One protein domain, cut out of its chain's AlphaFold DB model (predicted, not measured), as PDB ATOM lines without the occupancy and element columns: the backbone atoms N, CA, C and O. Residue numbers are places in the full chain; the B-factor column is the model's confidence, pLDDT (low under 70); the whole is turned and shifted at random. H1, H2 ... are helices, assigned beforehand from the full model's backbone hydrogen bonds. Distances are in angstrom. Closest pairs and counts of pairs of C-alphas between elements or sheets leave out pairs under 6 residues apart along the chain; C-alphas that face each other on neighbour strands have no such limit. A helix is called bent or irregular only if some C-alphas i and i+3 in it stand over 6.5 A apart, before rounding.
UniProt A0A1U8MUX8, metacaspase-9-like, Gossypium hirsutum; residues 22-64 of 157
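AT A GLANCE: This is residues 22 to 64 of the 157 residues of the protein "metacaspase-9-like" of Gossypium hirsutum (UniProt A0A1U8MUX8). Three helices make a small body in which an irregular helix, H2, lies in the middle; H1 packs on it at a steep angle on one side, and the short H3 lies near it on the other side. A loop, residues 33 to 40, leads round from the end of H1 to the beginning of H2. The printed part has 43 residues with three named helices in the order H1, H2, H3 and no named strand, and its class is all helix. The whole is compact, with a radius of gyration of the C-alphas of 10.3 A, and spans 28 by 20 by 17 A.

IN THESE COORDINATES: H2, the longest helix, holds residues 41 to 52 and measures 15.9 A, beginning at C-alpha 41 at (197.407, 227.707, 353.716). It is irregular: C-alphas 48 and 51 are 9.5 A apart. H1 holds residues 22 to 32, from C-alpha 22 at (206.710, 224.272, 359.577), and measures 15.0 A. H3 holds residues 59 to 62, ending at C-alpha 62 at (193.857, 234.563, 343.054).

HOW THE PARTS SIT: H2 touches H1, and their closest C-alphas, those of Ile 48 and Ala 32, are 5.8 A apart. The two run the same way at a steep tilt of 52 degrees. H2 and H3 are near each other, with 5 pairs of C-alphas within 10 A. H1 and H3 are apart. In H1 every O i to N i+4 pair is within hydrogen-bond range; in H2 6 of 8 are, and H3 is too short for such a pair.

THE WHOLE: The two C-alphas farthest apart, those of Thr 30 and Gly 64, are 29.5 A apart. The printed part has no cut, and both links between helices are short. The mean pLDDT of the printed part is 83.8, and residues 34 to 38 are under 70.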
ATOM      1  N   ASP A  22     207.370 225.066 358.531       92.25
ATOM      2  CA  ASP A  22     206.710 224.272 359.577       92.25
ATOM      3  C   ASP A  22     206.251 225.120 360.772       92.25
ATOM      4  O   ASP A  22     205.162 224.907 361.305       92.25
ATOM      5  N   ILE A  23     207.051 226.118 361.171       92.81
ATOM      6  CA  ILE A  23     206.687 227.047 362.251       92.81
ATOM      7  C   ILE A  23     205.476 227.885 361.833       92.81
ATOM      8  O   ILE A  23     204.526 228.025 362.604       92.81
ATOM      9  N   ILE A  24     205.500 228.427 360.613       91.25
ATOM     10  CA  ILE A  24     204.410 229.251 360.080       91.25
ATOM     11  C   ILE A  24     203.139 228.408 359.919       91.25
ATOM     12  O   ILE A  24     202.069 228.822 360.358       91.25
ATOM     13  N   HIS A  25     203.253 227.215 359.338       88.31
ATOM     14  CA  HIS A  25     202.144 226.296 359.114       88.31
ATOM     15  C   HIS A  25     201.493 225.873 360.433       88.31
ATOM     16  O   HIS A  25     200.280 225.980 360.574       88.31
ATOM     17  N   SER A  26     202.291 225.480 361.431       88.75
ATOM     18  CA  SER A  26     201.795 225.113 362.763       88.75
ATOM     19  C   SER A  26     201.088 226.278 363.467       88.75
ATOM     20  O   SER A  26     200.025 226.098 364.067       88.75
ATOM     21  N   ALA A  27     201.626 227.498 363.351       90.25
ATOM     22  CA  ALA A  27     200.986 228.692 363.898       90.25
ATOM     23  C   ALA A  27     199.643 228.991 363.213       90.25
ATOM     24  O   ALA A  27     198.664 229.294 363.895       90.25
ATOM     25  N   ILE A  28     199.580 228.867 361.883       89.94
ATOM     26  CA  ILE A  28     198.345 229.050 361.110       89.94
ATOM     27  C   ILE A  28     197.318 227.978 361.472       89.94
ATOM     28  O   ILE A  28     196.166 228.326 361.699       89.94
ATOM     29  N   ASP A  29     197.713 226.709 361.580       86.06
ATOM     30  CA  ASP A  29     196.816 225.618 361.986       86.06
ATOM     31  C   ASP A  29     196.250 225.846 363.388       86.06
ATOM     32  O   ASP A  29     195.050 225.703 363.612       86.06
ATOM     33  N   THR A  30     197.102 226.272 364.320       87.50
ATOM     34  CA  THR A  30     196.681 226.598 365.685       87.50
ATOM     35  C   THR A  30     195.690 227.764 365.696       87.50
ATOM     36  O   THR A  30     194.683 227.705 366.398       87.50
ATOM     37  N   ALA A  31     195.948 228.818 364.913       86.88
ATOM     38  CA  ALA A  31     195.107 230.013 364.856       86.88
ATOM     39  C   ALA A  31     193.788 229.797 364.094       86.88
ATOM     40  O   ALA A  31     192.756 230.329 364.490       86.88
ATOM     41  N   ALA A  32     193.811 229.006 363.020       82.94
ATOM     42  CA  ALA A  32     192.627 228.638 362.245       82.94
ATOM     43  C   ALA A  32     191.693 227.699 363.029       82.94
ATOM     44  O   ALA A  32     190.514 227.576 362.692       82.94
ATOM     45  N   GLY A  33     192.204 227.036 364.070       78.38
ATOM     46  CA  GLY A  33     191.447 226.094 364.878       78.38
ATOM     47  C   GLY A  33     190.857 224.973 364.020       78.38
ATOM     48  O   GLY A  33     191.561 224.303 363.270       78.38
ATOM     49  N   ILE A  34     189.542 224.782 364.128       60.75
ATOM     50  CA  ILE A  34     188.779 223.733 363.443       60.75
ATOM     51  C   ILE A  34     188.103 224.279 362.165       60.75
ATOM     52  O   ILE A  34     186.908 224.103 361.933       60.75
ATOM     53  N   LEU A  35     188.847 224.983 361.312       62.38
ATOM     54  CA  LEU A  35     188.402 225.267 359.943       62.38
ATOM     55  C   LEU A  35     188.532 223.978 359.112       62.38
ATOM     56  O   LEU A  35     189.487 223.801 358.360       62.38
ATOM     57  N   HIS A  36     187.585 223.051 359.301       60.78
ATOM     58  CA  HIS A  36     187.597 221.704 358.710       60.78
ATOM     59  C   HIS A  36     187.611 221.689 357.169       60.78
ATOM     60  O   HIS A  36     188.082 220.713 356.589       60.78
ATOM     61  N   ASP A  37     187.160 222.766 356.520       64.19
ATOM     62  CA  ASP A  37     186.965 222.816 355.063       64.19
ATOM     63  C   ASP A  37     188.096 223.537 354.300       64.19
ATOM     64  O   ASP A  37     188.076 223.603 353.069       64.19
ATOM     65  N   ALA A  38     189.096 224.096 354.995       64.88
ATOM     66  CA  ALA A  38     190.199 224.808 354.349       64.88
ATOM     67  C   ALA A  38     191.294 223.834 353.876       64.88
ATOM     68  O   ALA A  38     191.999 223.221 354.678       64.88
ATOM     69  N   VAL A  39     191.478 223.734 352.557       74.44
ATOM     70  CA  VAL A  39     192.338 222.727 351.907       74.44
ATOM     71  C   VAL A  39     193.800 223.183 351.816       74.44
ATOM     72  O   VAL A  39     194.703 222.355 351.715       74.44
ATOM     73  N   ASN A  40     194.066 224.494 351.864       84.12
ATOM     74  CA  ASN A  40     195.425 225.040 351.771       84.12
ATOM     75  C   ASN A  40     195.672 226.252 352.688       84.12
ATOM     76  O   ASN A  40     194.746 226.864 353.222       84.12
ATOM     77  N   VAL A  41     196.952 226.614 352.841       85.44
ATOM     78  CA  VAL A  41     197.407 227.707 353.716       85.44
ATOM     79  C   VAL A  41     196.775 229.059 353.368       85.44
ATOM     80  O   VAL A  41     196.440 229.816 354.272       85.44
ATOM     81  N   GLY A  42     196.538 229.351 352.085       86.56
ATOM     82  CA  GLY A  42     195.910 230.602 351.655       86.56
ATOM     83  C   GLY A  42     194.460 230.714 352.123       86.56
ATOM     84  O   GLY A  42     194.065 231.747 352.654       86.56
ATOM     85  N   GLN A  43     193.688 229.628 352.015       86.31
ATOM     86  CA  GLN A  43     192.316 229.570 352.534       86.31
ATOM     87  C   GLN A  43     192.272 229.671 354.060       86.31
ATOM     88  O   GLN A  43     191.403 230.356 354.592       86.31
ATOM     89  N   LYS A  44     193.218 229.035 354.766       88.94
ATOM     90  CA  LYS A  44     193.332 229.152 356.230       88.94
ATOM     91  C   LYS A  44     193.638 230.592 356.650       88.94
ATOM     92  O   LYS A  44     192.958 231.124 357.521       88.94
ATOM     93  N   ILE A  45     194.597 231.247 355.989       90.81
ATOM     94  CA  ILE A  45     194.928 232.662 356.217       90.81
ATOM     95  C   ILE A  45     193.699 233.549 355.953       90.81
ATOM     96  O   ILE A  45     193.363 234.383 356.791       90.81
ATOM     97  N   PHE A  46     192.986 233.346 354.841       89.56
ATOM     98  CA  PHE A  46     191.745 234.076 354.565       89.56
ATOM     99  C   PHE A  46     190.670 233.820 355.629       89.56
ATOM    100  O   PHE A  46     190.003 234.752 356.053       89.56
ATOM    101  N   GLY A  47     190.517 232.582 356.102       88.44
ATOM    102  CA  GLY A  47     189.572 232.242 357.167       88.44
ATOM    103  C   GLY A  47     189.863 232.960 358.490       88.44
ATOM    104  O   GLY A  47     188.925 233.334 359.188       88.44
ATOM    105  N   ILE A  48     191.142 233.198 358.809       89.56
ATOM    106  CA  ILE A  48     191.568 233.927 360.014       89.56
ATOM    107  C   ILE A  48     191.314 235.437 359.879       89.56
ATOM    108  O   ILE A  48     190.776 236.052 360.796       89.56
ATOM    109  N   PHE A  49     191.723 236.043 358.760       91.50
ATOM    110  CA  PHE A  49     191.741 237.508 358.601       91.50
ATOM    111  C   PHE A  49     190.537 238.078 357.831       91.50
ATOM    112  O   PHE A  49     190.312 239.288 357.833       91.50
ATOM    113  N   GLY A  50     189.754 237.239 357.158       90.50
ATOM    114  CA  GLY A  50     188.629 237.648 356.322       90.50
ATOM    115  C   GLY A  50     189.031 238.678 355.265       90.50
ATOM    116  O   GLY A  50     190.005 238.508 354.536       90.50
ATOM    117  N   LYS A  51     188.281 239.780 355.195       90.31
ATOM    118  CA  LYS A  51     188.525 240.888 354.255       90.31
ATOM    119  C   LYS A  51     189.817 241.674 354.527       90.31
ATOM    120  O   LYS A  51     190.276 242.374 353.633       90.31
ATOM    121  N   ASP A  52     190.383 241.560 355.730       92.75
ATOM    122  CA  ASP A  52     191.591 242.290 356.143       92.75
ATOM    123  C   ASP A  52     192.879 241.529 355.774       92.75
ATOM    124  O   ASP A  52     193.991 241.919 356.132       92.75
ATOM    125  N   VAL A  53     192.738 240.415 355.054       92.69
ATOM    126  CA  VAL A  53     193.856 239.634 354.539       92.69
ATOM    127  C   VAL A  53     194.684 240.431 353.522       92.69
ATOM    128  O   VAL A  53     194.172 241.278 352.790       92.69
ATOM    129  N   SER A  54     195.977 240.118 353.407       91.12
ATOM    130  CA  SER A  54     196.784 240.626 352.293       91.12
ATOM    131  C   SER A  54     196.145 240.253 350.950       91.12
ATOM    132  O   SER A  54     195.714 239.113 350.758       91.12
ATOM    133  N   LEU A  55     196.132 241.206 350.010       89.00
ATOM    134  CA  LEU A  55     195.465 241.078 348.710       89.00
ATOM    135  C   LEU A  55     195.835 239.782 347.986       89.00
ATOM    136  O   LEU A  55     194.953 239.139 347.436       89.00
ATOM    137  N   LYS A  56     197.094 239.331 348.066       86.31
ATOM    138  CA  LYS A  56     197.556 238.092 347.411       86.31
ATOM    139  C   LYS A  56     196.855 236.814 347.890       86.31
ATOM    140  O   LYS A  56     196.852 235.827 347.163       86.31
ATOM    141  N   PHE A  57     196.266 236.828 349.083       87.88
ATOM    142  CA  PHE A  57     195.476 235.719 349.625       87.88
ATOM    143  C   PHE A  57     193.964 235.969 349.526       87.88
ATOM    144  O   PHE A  57     193.174 235.120 349.936       87.88
ATOM    145  N   HIS A  58     193.544 237.113 348.980       88.56
ATOM    146  CA  HIS A  58     192.136 237.407 348.762       88.56
ATOM    147  C   HIS A  58     191.597 236.568 347.582       88.56
ATOM    148  O   HIS A  58     192.220 236.558 346.515       88.56
ATOM    149  N   PRO A  59     190.421 235.914 347.696       82.25
ATOM    150  CA  PRO A  59     189.841 235.078 346.638       82.25
ATOM    151  C   PRO A  59     189.713 235.775 345.274       82.25
ATOM    152  O   PRO A  59     189.871 235.158 344.226       82.25
ATOM    153  N   HIS A  60     189.460 237.084 345.269       80.75
ATOM    154  CA  HIS A  60     189.392 237.871 344.032       80.75
ATOM    155  C   HIS A  60     190.755 238.095 343.364       80.75
ATOM    156  O   HIS A  60     190.818 238.140 342.140       80.75
ATOM    157  N   TYR A  61     191.844 238.181 344.131       80.75
ATOM    158  CA  TYR A  61     193.186 238.321 343.565       80.75
ATOM    159  C   TYR A  61     193.645 237.017 342.912       80.75
ATOM    160  O   TYR A  61     194.088 237.018 341.768       80.75
ATOM    161  N   VAL A  62     193.471 235.881 343.599       71.81
ATOM    162  CA  VAL A  62     193.857 234.563 343.054       71.81
ATOM    163  C   VAL A  62     193.061 234.187 341.803       71.81
ATOM    164  O   VAL A  62     193.577 233.488 340.937       71.81
ATOM    165  N   ASN A  63     191.839 234.705 341.668       78.62
ATOM    166  CA  ASN A  63     191.000 234.504 340.487       78.62
ATOM    167  C   ASN A  63     191.274 235.524 339.364       78.62
ATOM    168  O   ASN A  63     190.514 235.576 338.399       78.62
ATOM    169  N   GLY A  64     192.317 236.354 339.485       75.56
ATOM    170  CA  GLY A  64     192.711 237.330 338.463       75.56
ATOM    171  C   GLY A  64     191.773 238.533 338.328       75.56
ATOM    172  O   GLY A  64     191.892 239.294 337.374       75.56
TER     173      GLY A  64